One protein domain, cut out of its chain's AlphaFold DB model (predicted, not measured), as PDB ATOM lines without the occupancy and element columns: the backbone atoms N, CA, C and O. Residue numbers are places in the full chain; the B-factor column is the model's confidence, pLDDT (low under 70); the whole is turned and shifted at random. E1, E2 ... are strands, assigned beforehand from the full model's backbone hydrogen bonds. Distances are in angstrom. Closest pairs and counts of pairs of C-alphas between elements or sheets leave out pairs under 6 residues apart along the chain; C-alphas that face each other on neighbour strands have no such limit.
ATOM      1  N   VAL A   2      81.767 132.055 128.414       68.75
ATOM      2  CA  VAL A   2      81.957 132.165 126.957       68.75
ATOM      3  C   VAL A   2      83.219 132.983 126.701       68.75
ATOM      4  O   VAL A   2      83.308 134.117 127.160       68.75
ATOM      5  N   CYS A   3      84.188 132.402 125.998       82.38
ATOM      6  CA  CYS A   3      85.368 133.114 125.520       82.38
ATOM      7  C   CYS A   3      85.036 133.944 124.268       82.38
ATOM      8  O   CYS A   3      84.117 133.641 123.503       82.38
ATOM      9  N   THR A   4      85.799 135.005 124.048       89.94
ATOM     10  CA  THR A   4      85.708 135.885 122.889       89.94
ATOM     11  C   THR A   4      86.355 135.219 121.675       89.94
ATOM     12  O   THR A   4      87.499 134.758 121.713       89.94
ATOM     13  N   GLY A   5      85.607 135.165 120.572       89.81
ATOM     14  CA  GLY A   5      86.103 134.646 119.299       89.81
ATOM     15  C   GLY A   5      87.120 135.577 118.627       89.81
ATOM     16  O   GLY A   5      87.262 136.747 118.984       89.81
ATOM     17  N   THR A   6      87.801 135.064 117.603       93.75
ATOM     18  CA  THR A   6      88.797 135.802 116.812       93.75
ATOM     19  C   THR A   6      88.303 137.178 116.352       93.75
ATOM     20  O   THR A   6      87.195 137.320 115.832       93.75
ATOM     21  N   GLY A   7      89.152 138.195 116.505       92.38
ATOM     22  CA  GLY A   7      88.884 139.589 116.147       92.38
ATOM     23  C   GLY A   7      88.007 140.347 117.147       92.38
ATOM     24  O   GLY A   7      87.827 141.554 116.985       92.38
ATOM     25  N   GLY A   8      87.466 139.679 118.170       94.38
ATOM     26  CA  GLY A   8      86.797 140.346 119.282       94.38
ATOM     27  C   GLY A   8      87.801 141.047 120.205       94.38
ATOM     28  O   GLY A   8      88.963 140.641 120.247       94.38
ATOM     29  N   PRO A   9      87.394 142.123 120.901       93.56
ATOM     30  CA  PRO A   9      88.277 142.846 121.805       93.56
ATOM     31  C   PRO A   9      88.645 141.976 123.008       93.56
ATOM     32  O   PRO A   9      87.811 141.220 123.504       93.56
ATOM     33  N   CYS A  10      89.869 142.127 123.492       89.75
ATOM     34  CA  CYS A  10      90.336 141.479 124.708       89.75
ATOM     35  C   CYS A  10      91.312 142.381 125.461       89.75
ATOM     36  O   CYS A  10      91.986 143.232 124.872       89.75
ATOM     37  N   VAL A  11      91.384 142.187 126.772       87.31
ATOM     38  CA  VAL A  11      92.408 142.777 127.643       87.31
ATOM     39  C   VAL A  11      93.420 141.717 128.078       87.31
ATOM     40  O   VAL A  11      94.582 142.043 128.308       87.31
ATOM     41  N   SER A  12      92.995 140.456 128.151       85.75
ATOM     42  CA  SER A  12      93.805 139.327 128.602       85.75
ATOM     43  C   SER A  12      93.673 138.112 127.680       85.75
ATOM     44  O   SER A  12      92.651 137.918 127.022       85.75
ATOM     45  N   ASN A  13      94.689 137.247 127.673       86.81
ATOM     46  CA  ASN A  13      94.677 135.979 126.940       86.81
ATOM     47  C   ASN A  13      93.492 135.097 127.349       86.81
ATOM     48  O   ASN A  13      92.817 134.555 126.482       86.81
ATOM     49  N   THR A  14      93.169 135.039 128.646       87.12
ATOM     50  CA  THR A  14      92.059 134.229 129.183       87.12
ATOM     51  C   THR A  14      90.670 134.632 128.680       87.12
ATOM     52  O   THR A  14      89.715 133.878 128.858       87.12
ATOM     53  N   GLU A  15      90.532 135.805 128.051       88.06
ATOM     54  CA  GLU A  15      89.286 136.224 127.402       88.06
ATOM     55  C   GLU A  15      89.118 135.619 126.011       88.06
ATOM     56  O   GLU A  15      88.000 135.583 125.511       88.06
ATOM     57  N   CYS A  16      90.188 135.159 125.367       89.56
ATOM     58  CA  CYS A  16      90.158 134.664 123.999       89.56
ATOM     59  C   CYS A  16      90.041 133.149 123.953       89.56
ATOM     60  O   CYS A  16      90.763 132.449 124.652       89.56
ATOM     61  N   CYS A  17      89.218 132.624 123.043       89.19
ATOM     62  CA  CYS A  17      89.152 131.173 122.833       89.19
ATOM     63  C   CYS A  17      90.481 130.593 122.318       89.19
ATOM     64  O   CYS A  17      90.750 129.415 122.496       89.19
ATOM     65  N   SER A  18      91.309 131.423 121.679       90.19
ATOM     66  CA  SER A  18      92.666 131.072 121.250       90.19
ATOM     67  C   SER A  18      93.728 131.250 122.337       90.19
ATOM     68  O   SER A  18      94.894 130.954 122.088       90.19
ATOM     69  N   LEU A  19      93.350 131.787 123.505       90.50
ATOM     70  CA  LEU A  19      94.251 132.203 124.583       90.50
ATOM     71  C   LEU A  19      95.366 133.159 124.132       90.50
ATOM     72  O   LEU A  19      96.439 133.213 124.720       90.50
ATOM     73  N   ASN A  20      95.103 133.933 123.081       90.88
ATOM     74  CA  ASN A  20      96.072 134.830 122.469       90.88
ATOM     75  C   ASN A  20      95.419 136.190 122.209       90.88
ATOM     76  O   ASN A  20      94.707 136.381 121.215       90.88
ATOM     77  N   CYS A  21      95.638 137.130 123.126       89.56
ATOM     78  CA  CYS A  21      95.167 138.503 123.028       89.56
ATOM     79  C   CYS A  21      96.237 139.388 122.377       89.56
ATOM     80  O   CYS A  21      97.004 140.091 123.035       89.56
ATOM     81  N   ALA A  22      96.284 139.375 121.047       87.94
ATOM     82  CA  ALA A  22      97.279 140.110 120.282       87.94
ATOM     83  C   ALA A  22      96.772 141.513 119.912       87.94
ATOM     84  O   ALA A  22      95.834 141.685 119.133       87.94
ATOM     85  N   GLY A  23      97.420 142.553 120.447       86.25
ATOM     86  CA  GLY A  23      97.093 143.943 120.107       86.25
ATOM     87  C   GLY A  23      95.700 144.387 120.570       86.25
ATOM     88  O   GLY A  23      95.097 145.249 119.930       86.25
ATOM     89  N   GLY A  24      95.195 143.798 121.659       89.12
ATOM     90  CA  GLY A  24      93.869 144.077 122.217       89.12
ATOM     91  C   GLY A  24      92.718 143.367 121.499       89.12
ATOM     92  O   GLY A  24      91.559 143.729 121.710       89.12
ATOM     93  N   PHE A  25      93.017 142.388 120.640       92.44
ATOM     94  CA  PHE A  25      92.021 141.562 119.963       92.44
ATOM     95  C   PHE A  25      92.407 140.086 119.990       92.44
ATOM     96  O   PHE A  25      93.585 139.734 119.917       92.44
ATOM     97  N   CYS A  26      91.408 139.212 120.049       93.00
ATOM     98  CA  CYS A  26      91.639 137.778 120.035       93.00
ATOM     99  C   CYS A  26      92.215 137.337 118.696       93.00
ATOM    100  O   CYS A  26      91.611 137.543 117.639       93.00
ATOM    101  N   SER A  27      93.389 136.722 118.742       91.38
ATOM    102  CA  SER A  27      94.087 136.220 117.568       91.38
ATOM    103  C   SER A  27      93.330 135.056 116.927       91.38
ATOM    104  O   SER A  27      92.529 134.369 117.569       91.38
ATOM    105  N   GLN A  28      93.584 134.839 115.637       90.62
ATOM    106  CA  GLN A  28      93.198 133.601 114.962       90.62
ATOM    107  C   GLN A  28      94.145 132.456 115.331       90.62
ATOM    108  O   GLN A  28      93.727 131.301 115.366       90.62
ATOM    109  N   ASP A  29      95.404 132.792 115.598       90.62
ATOM    110  CA  ASP A  29      96.421 131.835 115.995       90.62
ATOM    111  C   ASP A  29      96.238 131.485 117.470       90.62
ATOM    112  O   ASP A  29      96.038 132.375 118.304       90.62
ATOM    113  N   LEU A  30      96.338 130.192 117.781       90.50
ATOM    114  CA  LEU A  30      96.443 129.722 119.157       90.50
ATOM    115  C   LEU A  30      97.675 130.335 119.830       90.50
ATOM    116  O   LEU A  30      98.628 130.760 119.166       90.50
ATOM    117  N   CYS A  31      97.645 130.393 121.156       91.44
ATOM    118  CA  CYS A  31      98.842 130.675 121.925       91.44
ATOM    119  C   CYS A  31      99.939 129.632 121.645       91.44
ATOM    120  O   CYS A  31      99.688 128.505 121.216       91.44
ATOM    121  N   ILE A  32     101.181 130.043 121.854       93.12
ATOM    122  CA  ILE A  32     102.373 129.216 121.723       93.12
ATOM    123  C   ILE A  32     102.508 128.403 123.013       93.12
ATOM    124  O   ILE A  32     102.520 128.987 124.099       93.12
ATOM    125  N   SER A  33     102.602 127.077 122.881       94.12
ATOM    126  CA  SER A  33     102.755 126.167 124.017       94.12
ATOM    127  C   SER A  33     104.068 126.400 124.769       94.12
ATOM    128  O   SER A  33     105.068 126.873 124.221       94.12
ATOM    129  N   ASP A  34     104.071 126.026 126.038       92.50
ATOM    130  CA  ASP A  34     105.226 126.095 126.915       92.50
ATOM    131  C   ASP A  34     106.368 125.222 126.358       92.50
ATOM    132  O   ASP A  34     106.167 124.119 125.846       92.50
ATOM    133  N   GLY A  35     107.596 125.739 126.419       91.75
ATOM    134  CA  GLY A  35     108.785 125.121 125.830       91.75
ATOM    135  C   GLY A  35     109.060 125.478 124.362       91.75
ATOM    136  O   GLY A  35     110.182 125.251 123.898       91.75
ATOM    137  N   ASP A  36     108.112 126.095 123.650       93.56
ATOM    138  CA  ASP A  36     108.309 126.539 122.266       93.56
ATOM    139  C   ASP A  36     108.910 127.950 122.160       93.56
ATOM    140  O   ASP A  36     108.887 128.757 123.089       93.56
ATOM    141  N   ALA A  37     109.505 128.255 121.003       92.50
ATOM    142  CA  ALA A  37     110.230 129.504 120.785       92.50
ATOM    143  C   ALA A  37     109.300 130.729 120.673       92.50
ATOM    144  O   ALA A  37     108.326 130.720 119.924       92.50
ATOM    145  N   CYS A  38     109.685 131.834 121.316       90.38
ATOM    146  CA  CYS A  38     108.965 133.111 121.298       90.38
ATOM    147  C   CYS A  38     109.914 134.296 121.027       90.38
ATOM    148  O   CYS A  38     111.099 134.279 121.369       90.38
ATOM    149  N   THR A  39     109.413 135.349 120.368       76.62
ATOM    150  CA  THR A  39     110.246 136.420 119.775       76.62
ATOM    151  C   THR A  39     110.293 137.736 120.564       76.62
ATOM    152  O   THR A  39     110.761 138.735 120.024       76.62
ATOM    153  N   VAL A  40     109.914 137.716 121.850       63.31
ATOM    154  CA  VAL A  40     109.789 138.848 122.801       63.31
ATOM    155  C   VAL A  40     108.409 139.526 122.772       63.31
ATOM    156  O   VAL A  40     107.944 139.979 121.730       63.31
ATOM    157  N   GLY A  41     107.795 139.607 123.958       62.19
ATOM    158  CA  GLY A  41     106.378 139.912 124.182       62.19
ATOM    159  C   GLY A  41     105.669 138.646 124.660       62.19
ATOM    160  O   GLY A  41     105.555 137.690 123.900       62.19
ATOM    161  N   GLY A  42     105.295 138.606 125.940       63.56
ATOM    162  CA  GLY A  42     104.752 137.413 126.594       63.56
ATOM    163  C   GLY A  42     103.372 136.991 126.086       63.56
ATOM    164  O   GLY A  42     103.050 135.814 126.148       63.56
ATOM    165  N   ASP A  43     102.612 137.911 125.489       67.06
ATOM    166  CA  ASP A  43     101.197 137.729 125.130       67.06
ATOM    167  C   ASP A  43     100.921 136.586 124.139       67.06
ATOM    168  O   ASP A  43      99.805 136.081 124.085       67.06
ATOM    169  N   ALA A  44     101.920 136.156 123.361       83.00
ATOM    170  CA  ALA A  44     101.754 135.032 122.442       83.00
ATOM    171  C   ALA A  44     101.878 133.663 123.131       83.00
ATOM    172  O   ALA A  44     101.376 132.690 122.582       83.00
ATOM    173  N   CYS A  45     102.547 133.566 124.284       90.44
ATOM    174  CA  CYS A  45     102.671 132.315 125.035       90.44
ATOM    175  C   CYS A  45     101.374 132.012 125.786       90.44
ATOM    176  O   CYS A  45     100.715 132.937 126.261       90.44
ATOM    177  N   CYS A  46     101.024 130.735 125.945       90.88
ATOM    178  CA  CYS A  46      99.825 130.343 126.692       90.88
ATOM    179  C   CYS A  46      99.896 130.809 128.152       90.88
ATOM    180  O   CYS A  46      98.957 131.424 128.648       90.88
ATOM    181  N   SER A  47     101.062 130.670 128.788       87.12
ATOM    182  CA  SER A  47     101.361 131.247 130.106       87.12
ATOM    183  C   SER A  47     101.428 132.778 130.136       87.12
ATOM    184  O   SER A  47     101.495 133.390 131.201       87.12
ATOM    185  N   GLY A  48     101.490 133.418 128.968       85.19
ATOM    186  CA  GLY A  48     101.793 134.833 128.828       85.19
ATOM    187  C   GLY A  48     103.241 135.205 129.174       85.19
ATOM    188  O   GLY A  48     103.550 136.389 129.319       85.19
ATOM    189  N   MET A  49     104.143 134.226 129.321       86.00
ATOM    190  CA  MET A  49     105.536 134.441 129.717       86.00
ATOM    191  C   MET A  49     106.507 133.945 128.646       86.00
ATOM    192  O   MET A  49     106.578 132.759 128.351       86.00
ATOM    193  N   CYS A  50     107.313 134.859 128.099       88.88
ATOM    194  CA  CYS A  50     108.381 134.549 127.146       88.88
ATOM    195  C   CYS A  50     109.748 134.815 127.794       88.88
ATOM    196  O   CYS A  50     110.222 135.956 127.820       88.88
ATOM    197  N   ASN A  51     110.389 133.771 128.318       87.06
ATOM    198  CA  ASN A  51     111.642 133.859 129.061       87.06
ATOM    199  C   ASN A  51     112.797 133.242 128.264       87.06
ATOM    200  O   ASN A  51     112.736 132.109 127.798       87.06
ATOM    201  N   GLY A  52     113.869 134.006 128.043       87.62
ATOM    202  CA  GLY A  52     115.016 133.521 127.265       87.62
ATOM    203  C   GLY A  52     114.699 133.150 125.806       87.62
ATOM    204  O   GLY A  52     115.478 132.426 125.190       87.62
ATOM    205  N   GLY A  53     113.588 133.652 125.251       90.50
ATOM    206  CA  GLY A  53     113.119 133.316 123.902       90.50
ATOM    207  C   GLY A  53     112.330 132.006 123.819       90.50
ATOM    208  O   GLY A  53     112.175 131.474 122.721       90.50
ATOM    209  N   VAL A  54     111.856 131.491 124.956       92.19
ATOM    210  CA  VAL A  54     111.018 130.292 125.065       92.19
ATOM    211  C   VAL A  54     109.803 130.594 125.948       92.19
ATOM    212  O   VAL A  54     109.923 131.363 126.906       92.19
ATOM    213  N   CYS A  55     108.638 130.041 125.616       92.00
ATOM    214  CA  CYS A  55     107.456 130.140 126.466       92.00
ATOM    215  C   CYS A  55     107.684 129.363 127.767       92.00
ATOM    216  O   CYS A  55     108.057 128.191 127.733       92.00
ATOM    217  N   ASP A  56     107.547 130.044 128.900       89.56
ATOM    218  CA  ASP A  56     107.830 129.485 130.226       89.56
ATOM    219  C   ASP A  56     106.561 128.874 130.832       89.56
ATOM    220  O   ASP A  56     105.466 129.359 130.559       89.56
ATOM    221  N   ASP A  57     106.699 127.855 131.676       89.12
ATOM    222  CA  ASP A  57     105.556 127.218 132.343       89.12
ATOM    223  C   ASP A  57     105.073 128.075 133.526       89.12
ATOM    224  O   ASP A  57     105.843 128.391 134.438       89.12
ATOM    225  N   ILE A  58     103.780 128.421 133.533       88.81
ATOM    226  CA  ILE A  58     103.132 129.199 134.604       88.81
ATOM    227  C   ILE A  58     103.159 128.482 135.961       88.81
ATOM    228  O   ILE A  58     103.239 129.134 137.003       88.81
ATOM    229  N   ASN A  59     103.147 127.149 135.958       83.50
ATOM    230  CA  ASN A  59     103.155 126.322 137.164       83.50
ATOM    231  C   ASN A  59     104.567 126.059 137.693       83.50
ATOM    232  O   ASN A  59     104.745 125.720 138.870       83.50
ATOM    233  N   GLY A  60     105.579 126.195 136.835       83.06
ATOM    234  CA  GLY A  60     106.980 125.942 137.137       83.06
ATOM    235  C   GLY A  60     107.235 124.544 137.715       83.06
ATOM    236  O   GLY A  60     107.448 123.578 136.997       83.06
ATOM    237  N   THR A  61     107.304 124.438 139.045       82.12
ATOM    238  CA  THR A  61     107.534 123.153 139.750       82.12
ATOM    239  C   THR A  61     106.419 122.782 140.725       82.12
ATOM    240  O   THR A  61     106.532 121.783 141.436       82.12
ATOM    241  N   VAL A  62     105.358 123.591 140.788       83.69
ATOM    242  CA  VAL A  62     104.257 123.434 141.749       83.69
ATOM    243  C   VAL A  62     103.289 122.336 141.305       83.69
ATOM    244  O   VAL A  62     102.715 121.647 142.146       83.69
ATOM    245  N   SER A  63     103.158 122.128 139.996       86.69
ATOM    246  CA  SER A  63     102.337 121.080 139.397       86.69
ATOM    247  C   SER A  63     103.046 120.455 138.198       86.69
ATOM    248  O   SER A  63     103.986 121.028 137.656       86.69
ATOM    249  N   SER A  64     102.605 119.260 137.807       89.44
ATOM    250  CA  SER A  64     103.058 118.570 136.595       89.44
ATOM    251  C   SER A  64     102.014 118.565 135.477       89.44
ATOM    252  O   SER A  64     102.264 117.958 134.439       89.44
ATOM    253  N   CYS A  65     100.832 119.143 135.711       94.69
ATOM    254  CA  CYS A  65      99.815 119.286 134.676       94.69
ATOM    255  C   CYS A  65     100.084 120.521 133.812       94.69
ATOM    256  O   CYS A  65     100.686 121.498 134.259       94.69
ATOM    257  N   MET A  66      99.614 120.460 132.575       94.88
ATOM    258  CA  MET A  66      99.700 121.518 131.585       94.88
ATOM    259  C   MET A  66      98.520 122.476 131.753       94.88
ATOM    260  O   MET A  66      97.368 122.047 131.892       94.88
ATOM    261  N   SER A  67      98.817 123.773 131.750       94.50
ATOM    262  CA  SER A  67      97.801 124.828 131.773       94.50
ATOM    263  C   SER A  67      97.098 124.948 130.417       94.50
ATOM    264  O   SER A  67      97.574 124.428 129.403       94.50
ATOM    265  N   ALA A  68      95.951 125.615 130.388       94.19
ATOM    266  CA  ALA A  68      95.138 125.755 129.191       94.19
ATOM    267  C   ALA A  68      95.906 126.348 127.997       94.19
ATOM    268  O   ALA A  68      96.765 127.218 128.143       94.19
ATOM    269  N   GLY A  69      95.576 125.877 126.793       93.12
ATOM    270  CA  GLY A  69      96.236 126.269 125.544       93.12
ATOM    271  C   GLY A  69      97.488 125.460 125.206       93.12
ATOM    272  O   GLY A  69      97.908 125.436 124.050       93.12
ATOM    273  N   ASN A  70      98.063 124.749 126.177       95.31
ATOM    274  CA  ASN A  70      99.183 123.855 125.921       95.31
ATOM    275  C   ASN A  70      98.758 122.590 125.173       95.31
ATOM    276  O   ASN A  70      97.649 122.082 125.345       95.31
ATOM    277  N   THR A  71      99.683 122.065 124.368       95.62
ATOM    278  CA  THR A  71      99.494 120.803 123.647       95.62
ATOM    279  C   THR A  71      99.419 119.631 124.625       95.62
ATOM    280  O   THR A  71     100.344 119.437 125.406       95.62
ATOM    281  N   CYS A  72      98.383 118.802 124.524       96.69
ATOM    282  CA  CYS A  72      98.178 117.604 125.343       96.69
ATOM    283  C   CYS A  72      97.983 116.355 124.479       96.69
ATOM    284  O   CYS A  72      97.570 116.435 123.318       96.69
ATOM    285  N   ALA A  73      98.297 115.190 125.046       97.50
ATOM    286  CA  ALA A  73      97.999 113.899 124.438       97.50
ATOM    287  C   ALA A  73      96.678 113.332 124.970       97.50
ATOM    288  O   ALA A  73      95.889 112.817 124.179       97.50
ATOM    289  N   ASP A  74      96.442 113.461 126.278       97.31
ATOM    290  CA  ASP A  74      95.274 112.928 126.976       97.31
ATOM    291  C   ASP A  74      94.750 113.919 128.036       97.31
ATOM    292  O   ASP A  74      95.475 114.788 128.520       97.31
ATOM    293  N   ASP A  75      93.497 113.746 128.474       96.31
ATOM    294  CA  ASP A  75      92.849 114.590 129.495       96.31
ATOM    295  C   ASP A  75      93.668 114.721 130.788       96.31
ATOM    296  O   ASP A  75      93.690 115.774 131.424       96.31
ATOM    297  N   ALA A  76      94.371 113.655 131.182       95.12
ATOM    298  CA  ALA A  76      95.159 113.624 132.410       95.12
ATOM    299  C   ALA A  76      96.342 114.607 132.404       95.12
ATOM    300  O   ALA A  76      96.785 114.995 133.493       95.12
ATOM    301  N   ASP A  77      96.816 115.003 131.217       96.25
ATOM    302  CA  ASP A  77      97.893 115.976 131.044       96.25
ATOM    303  C   ASP A  77      97.447 117.368 131.498       96.25
ATOM    304  O   ASP A  77      98.244 118.121 132.052       96.25
ATOM    305  N   CYS A  78      96.169 117.702 131.315       97.06
ATOM    306  CA  CYS A  78      95.637 119.034 131.559       97.06
ATOM    307  C   CYS A  78      95.262 119.253 133.023       97.06
ATOM    308  O   CYS A  78      94.661 118.391 133.672       97.06
ATOM    309  N   CYS A  79      95.538 120.448 133.543       96.19
ATOM    310  CA  CYS A  79      95.083 120.843 134.880       96.19
ATOM    311  C   CYS A  79      93.553 120.863 134.974       96.19
ATOM    312  O   CYS A  79      92.979 120.515 136.004       96.19
ATOM    313  N   SER A  80      92.895 121.166 133.856       95.19
ATOM    314  CA  SER A  80      91.446 121.125 133.707       95.19
ATOM    315  C   SER A  80      90.849 119.722 133.550       95.19
ATOM    316  O   SER A  80      89.630 119.579 133.585       95.19
ATOM    317  N   LYS A  81      91.680 118.686 133.381       96.62
ATOM    318  CA  LYS A  81      91.254 117.321 133.028       96.62
ATOM    319  C   LYS A  81      90.447 117.226 131.731       96.62
ATOM    320  O   LYS A  81      89.608 116.339 131.600       96.62
ATOM    321  N   LEU A  82      90.696 118.128 130.779       96.12
ATOM    322  CA  LEU A  82      90.092 118.069 129.452       96.12
ATOM    323  C   LEU A  82      91.081 118.495 128.365       96.12
ATOM    324  O   LEU A  82      91.517 119.647 128.322       96.12
ATOM    325  N   CYS A  83      91.390 117.554 127.478       96.94
ATOM    326  CA  CYS A  83      92.197 117.729 126.283       96.94
ATOM    327  C   CYS A  83      91.288 117.674 125.048       96.94
ATOM    328  O   CYS A  83      90.836 116.603 124.636       96.94
ATOM    329  N   THR A  84      91.034 118.820 124.422       94.31
ATOM    330  CA  THR A  84      90.199 118.909 123.215       94.31
ATOM    331  C   THR A  84      91.065 119.268 122.023       94.31
ATOM    332  O   THR A  84      91.836 120.222 122.062       94.31
ATOM    333  N   ASP A  85      90.950 118.491 120.943       93.44
ATOM    334  CA  ASP A  85      91.695 118.712 119.698       93.44
ATOM    335  C   ASP A  85      93.220 118.854 119.908       93.44
ATOM    336  O   ASP A  85      93.907 119.584 119.191       93.44
ATOM    337  N   GLY A  86      93.758 118.128 120.897       95.06
ATOM    338  CA  GLY A  86      95.178 118.137 121.254       95.06
ATOM    339  C   GLY A  86      95.619 119.344 122.083       95.06
ATOM    340  O   GLY A  86      96.819 119.568 122.201       95.06
ATOM    341  N   THR A  87      94.683 120.120 122.637       94.94
ATOM    342  CA  THR A  87      94.956 121.308 123.458       94.94
ATOM    343  C   THR A  87      94.205 121.255 124.791       94.94
ATOM    344  O   THR A  87      93.044 120.846 124.838       94.94
ATOM    345  N   CYS A  88      94.842 121.688 125.880       96.06
ATOM    346  CA  CYS A  88      94.186 121.787 127.180       96.06
ATOM    347  C   CYS A  88      93.116 122.881 127.191       96.06
ATOM    348  O   CYS A  88      93.398 124.042 126.888       96.06
ATOM    349  N   GLU A  89      91.893 122.519 127.571       92.25
ATOM    350  CA  GLU A  89      90.756 123.441 127.624       92.25
ATOM    351  C   GLU A  89      90.768 124.291 128.893       92.25
ATOM    352  O   GLU A  89      90.968 123.771 129.993       92.25
ATOM    353  N   LEU A  90      90.453 125.581 128.747       89.69
ATOM    354  CA  LEU A  90      90.136 126.464 129.871       89.69
ATOM    355  C   LEU A  90      88.631 126.372 130.184       89.69
ATOM    356  O   LEU A  90      87.810 126.183 129.289       89.69
ATOM    357  N   TYR A  91      88.238 126.572 131.444       87.56
ATOM    358  CA  TYR A  91      86.827 126.618 131.873       87.56
ATOM    359  C   TYR A  91      86.014 125.336 131.599       87.56
ATOM    360  O   TYR A  91      84.936 125.365 131.000       87.56
ATOM    361  N   VAL A  92      86.479 124.206 132.136       90.25
ATOM    362  CA  VAL A  92      85.676 122.966 132.222       90.25
ATOM    363  C   VAL A  92      84.468 123.089 133.165       90.25
ATOM    364  O   VAL A  92      83.550 122.268 133.119       90.25
ATOM    365  N   SER A  93      84.444 124.142 133.989       90.94
ATOM    366  CA  SER A  93      83.353 124.521 134.889       90.94
ATOM    367  C   SER A  93      83.091 126.041 134.844       90.94
ATOM    368  O   SER A  93      83.444 126.720 133.877       90.94
ATOM    369  N   HIS A  94      82.432 126.600 135.863       88.81
ATOM    370  CA  HIS A  94      82.222 128.048 135.988       88.81
ATOM    371  C   HIS A  94      83.469 128.812 136.476       88.81
ATOM    372  O   HIS A  94      83.477 130.041 136.429       88.81
ATOM    373  N   CYS A  95      84.522 128.105 136.892       92.69
ATOM    374  CA  CYS A  95      85.781 128.670 137.367       92.69
ATOM    375  C   CYS A  95      86.992 127.887 136.821       92.69
ATOM    376  O   CYS A  95      86.877 126.775 136.297       92.69
ATOM    377  N   VAL A  96      88.166 128.506 136.904       94.25
ATOM    378  CA  VAL A  96      89.459 127.959 136.493       94.25
ATOM    379  C   VAL A  96      89.985 127.011 137.566       94.25
ATOM    380  O   VAL A  96      89.903 127.292 138.766       94.25
ATOM    381  N   GLN A  97      90.511 125.876 137.113       95.31
ATOM    382  CA  GLN A  97      90.990 124.795 137.965       95.31
ATOM    383  C   GLN A  97      92.321 125.137 138.624       95.31
ATOM    384  O   GLN A  97      93.041 126.020 138.172       95.31
ATOM    385  N   LEU A  98      92.654 124.436 139.706       94.12
ATOM    386  CA  LEU A  98      93.938 124.623 140.372       94.12
ATOM    387  C   LEU A  98      95.096 124.354 139.413       94.12
ATOM    388  O   LEU A  98      95.055 123.412 138.621       94.12
ATOM    389  N   TYR A  99      96.130 125.181 139.533       94.69
ATOM    390  CA  TYR A  99      97.317 125.181 138.686       94.69
ATOM    391  C   TYR A  99      97.019 125.476 137.211       94.69
ATOM    392  O   TYR A  99      97.815 125.163 136.336       94.69
ATOM    393  N   ASP A 100      95.866 126.059 136.902       94.75
ATOM    394  CA  ASP A 100      95.533 126.478 135.545       94.75
ATOM    395  C   ASP A 100      95.601 128.008 135.411       94.75
ATOM    396  O   ASP A 100      95.675 128.734 136.409       94.75
ATOM    397  N   LEU A 101      95.638 128.492 134.172       92.75
ATOM    398  CA  LEU A 101      95.932 129.876 133.814       92.75
ATOM    399  C   LEU A 101      94.861 130.846 134.321       92.75
ATOM    400  O   LEU A 101      93.687 130.748 133.962       92.75
ATOM    401  N   CYS A 102      95.287 131.866 135.060       93.25
ATOM    402  CA  CYS A 102      94.422 132.945 135.520       93.25
ATOM    403  C   CYS A 102      95.070 134.315 135.331       93.25
ATOM    404  O   CYS A 102      96.279 134.463 135.182       93.25
ATOM    405  N   SER A 103      94.239 135.345 135.368       90.81
ATOM    406  CA  SER A 103      94.641 136.753 135.387       90.81
ATOM    407  C   SER A 103      94.169 137.476 136.651       90.81
ATOM    408  O   SER A 103      94.764 138.490 137.026       90.81
ATOM    409  N   HIS A 104      93.131 136.947 137.312       90.88
ATOM    410  CA  HIS A 104      92.486 137.522 138.490       90.88
ATOM    411  C   HIS A 104      91.989 136.417 139.434       90.88
ATOM    412  O   HIS A 104      91.567 135.354 138.979       90.88
ATOM    413  N   ASP A 105      91.975 136.703 140.737       91.94
ATOM    414  CA  ASP A 105      91.531 135.784 141.801       91.94
ATOM    415  C   ASP A 105      90.128 135.226 141.566       91.94
ATOM    416  O   ASP A 105      89.857 134.046 141.787       91.94
ATOM    417  N   ASN A 106      89.244 136.077 141.049       89.75
ATOM    418  CA  ASN A 106      87.844 135.765 140.813       89.75
ATOM    419  C   ASN A 106      87.620 134.706 139.717       89.75
ATOM    420  O   ASN A 106      86.537 134.139 139.609       89.75
ATOM    421  N   GLN A 107      88.631 134.408 138.903       92.25
ATOM    422  CA  GLN A 107      88.546 133.339 137.915       92.25
ATOM    423  C   GLN A 107      88.728 131.968 138.566       92.25
ATOM    424  O   GLN A 107      88.195 130.989 138.056       92.25
ATOM    425  N   CYS A 108      89.458 131.883 139.676       93.94
ATOM    426  CA  CYS A 108      89.918 130.628 140.249       93.94
ATOM    427  C   CYS A 108      88.873 129.976 141.147       93.94
ATOM    428  O   CYS A 108      88.330 130.614 142.046       93.94
ATOM    429  N   CYS A 109      88.676 128.663 141.001       93.69
ATOM    430  CA  CYS A 109      87.808 127.907 141.907       93.69
ATOM    431  C   CYS A 109      88.310 127.932 143.356       93.69
ATOM    432  O   CYS A 109      87.526 127.702 144.270       93.69
ATOM    433  N   GLY A 110      89.610 128.177 143.568       91.62
ATOM    434  CA  GLY A 110      90.233 128.349 144.885       91.62
ATOM    435  C   GLY A 110      90.316 129.806 145.364       91.62
ATOM    436  O   GLY A 110      90.743 130.039 146.496       91.62
ATOM    437  N   GLY A 111      89.864 130.761 144.539       91.69
ATOM    438  CA  GLY A 111      89.745 132.182 144.876       91.69
ATOM    439  C   GLY A 111      91.060 132.955 144.910       91.69
ATOM    440  O   GLY A 111      91.081 134.056 145.449       91.69
ATOM    441  N   VAL A 112      92.150 132.381 144.391       92.25
ATOM    442  CA  VAL A 112      93.479 133.003 144.366       92.25
ATOM    443  C   VAL A 112      94.144 132.744 143.024       92.25
ATOM    444  O   VAL A 112      94.236 131.595 142.593       92.25
ATOM    445  N   CYS A 113      94.629 133.808 142.394       93.81
ATOM    446  CA  CYS A 113      95.472 133.769 141.214       93.81
ATOM    447  C   CYS A 113      96.909 134.133 141.602       93.81
ATOM    448  O   CYS A 113      97.266 135.306 141.715       93.81
ATOM    449  N   GLU A 114      97.743 133.119 141.818       92.88
ATOM    450  CA  GLU A 114      99.127 133.290 142.257       92.88
ATOM    451  C   GLU A 114      99.999 133.774 141.109       92.88
ATOM    452  O   GLU A 114     100.221 133.068 140.122       92.88
ATOM    453  N   LYS A 115     100.537 134.978 141.271       90.31
ATOM    454  CA  LYS A 115     101.445 135.607 140.313       90.31
ATOM    455  C   LYS A 115     102.854 135.628 140.882       90.31
ATOM    456  O   LYS A 115     103.047 135.847 142.076       90.31
ATOM    457  N   ALA A 116     103.860 135.438 140.027       84.94
ATOM    458  CA  ALA A 116     105.257 135.525 140.457       84.94
ATOM    459  C   ALA A 116     105.611 136.941 140.956       84.94
ATOM    460  O   ALA A 116     106.439 137.105 141.858       84.94
ATOM    461  N   SER A 117     104.958 137.962 140.400       83.44
ATOM    462  CA  SER A 117     104.986 139.346 140.854       83.44
ATOM    463  C   SER A 117     103.686 140.078 140.501       83.44
ATOM    464  O   SER A 117     103.006 139.728 139.541       83.44
ATOM    465  N   ASP A 118     103.386 141.172 141.207       79.62
ATOM    466  CA  ASP A 118     102.227 142.037 140.909       79.62
ATOM    467  C   ASP A 118     102.261 142.651 139.496       79.62
ATOM    468  O   ASP A 118     101.256 143.171 139.011       79.62
ATOM    469  N   ALA A 119     103.431 142.650 138.846       80.12
ATOM    470  CA  ALA A 119     103.600 143.147 137.486       80.12
ATOM    471  C   ALA A 119     103.212 142.109 136.423       80.12
ATOM    472  O   ALA A 119     103.047 142.484 135.259       80.12
ATOM    473  N   ASP A 120     103.074 140.837 136.802       82.19
ATOM    474  CA  ASP A 120     102.767 139.775 135.858       82.19
ATOM    475  C   ASP A 120     101.270 139.800 135.497       82.19
ATOM    476  O   ASP A 120     100.390 139.852 136.367       82.19
ATOM    477  N   PRO A 121     100.926 139.791 134.198       81.19
ATOM    478  CA  PRO A 121      99.529 139.814 133.775       81.19
ATOM    479  C   PRO A 121      98.795 138.516 134.135       81.19
ATOM    480  O   PRO A 121      97.581 138.546 134.348       81.19
ATOM    481  N   TYR A 122      99.534 137.413 134.275       88.94
ATOM    482  CA  TYR A 122      98.998 136.079 134.498       88.94
ATOM    483  C   TYR A 122      99.661 135.385 135.679       88.94
ATOM    484  O   TYR A 122     100.779 135.712 136.079       88.94
ATOM    485  N   GLY A 123      98.932 134.427 136.225       92.50
ATOM    486  CA  GLY A 123      99.345 133.540 137.292       92.50
ATOM    487  C   GLY A 123      98.716 132.168 137.107       92.50
ATOM    488  O   GLY A 123      98.111 131.878 136.069       92.50
ATOM    489  N   TYR A 124      98.823 131.345 138.140       94.12
ATOM    490  CA  TYR A 124      98.111 130.076 138.219       94.12
ATOM    491  C   TYR A 124      97.118 130.091 139.376       94.12
ATOM    492  O   TYR A 124      97.345 130.719 140.413       94.12
ATOM    493  N   CYS A 125      96.006 129.384 139.223       94.88
ATOM    494  CA  CYS A 125      95.034 129.287 140.300       94.88
ATOM    495  C   CYS A 125      95.560 128.449 141.463       94.88
ATOM    496  O   CYS A 125      96.025 127.325 141.281       94.88
ATOM    497  N   SER A 126      95.422 128.958 142.679       93.25
ATOM    498  CA  SER A 126      95.762 128.240 143.903       93.25
ATOM    499  C   SER A 126      94.578 128.211 144.868       93.25
ATOM    500  O   SER A 126      93.500 128.749 144.601       93.25
ATOM    501  N   MET A 127      94.771 127.514 145.985       88.31
ATOM    502  CA  MET A 127      93.810 127.483 147.077       88.31
ATOM    503  C   MET A 127      94.095 128.601 148.071       88.31
ATOM    504  O   MET A 127      95.217 128.720 148.568       88.31
ATOM    505  N   LEU A 128      93.046 129.314 148.485       87.19
ATOM    506  CA  LEU A 128      93.131 130.194 149.643       87.19
ATOM    507  C   LEU A 128      93.546 129.404 150.899       87.19
ATOM    508  O   LEU A 128      92.817 128.529 151.380       87.19
TER     509      LEU A 128
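Overview. This is residues 2 to 128 of the 405 residues of an uncharacterized protein of Deltaproteobacteria bacterium HGW-Deltaproteobacteria-20 (UniProt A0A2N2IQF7). There is little regular structure: a rounded ball of wound loops, with small turns tied by short pairings along residues 2 to 110, and one short hairpin, E1 and E2, on one side. The 127 printed residues hold no named helix and two named strands, E1 then E2, antiparallel; the class is all strand, with 9 residues in named elements. It is compact, with a radius of gyration of the C-alphas of 13.0 A and spans of 32 by 30 by 29 A.

Arrangement. Residues 21 to 22 pair antiparallel with 25 to 26, 50 to 51 with 54 to 55, and 83 to 84 with 87 to 88. Strands E1, residues 111 to 114, and E2, residues 123 to 127, form an antiparallel hairpin, 136 degrees between their directions; N 114 and O 124 are within hydrogen-bond range at 2.8 A. Residues 101 to 102 pair antiparallel with 123 to 124 of E2.

Along the chain. E1 begins at C-alpha 111 (89.745, 132.182, 144.876) and measures 9.8 A. E2 measures 12.8 A and ends at C-alpha 127 (93.810, 127.483, 147.077).

Size, cuts and confidence. The farthest C-alphas, Gly 7 and Leu 128, are 35.0 A apart. The printed part has no cut, and the link E1 to E2 is short. The pLDDT is under 70 at residues 2 and 40 to 43.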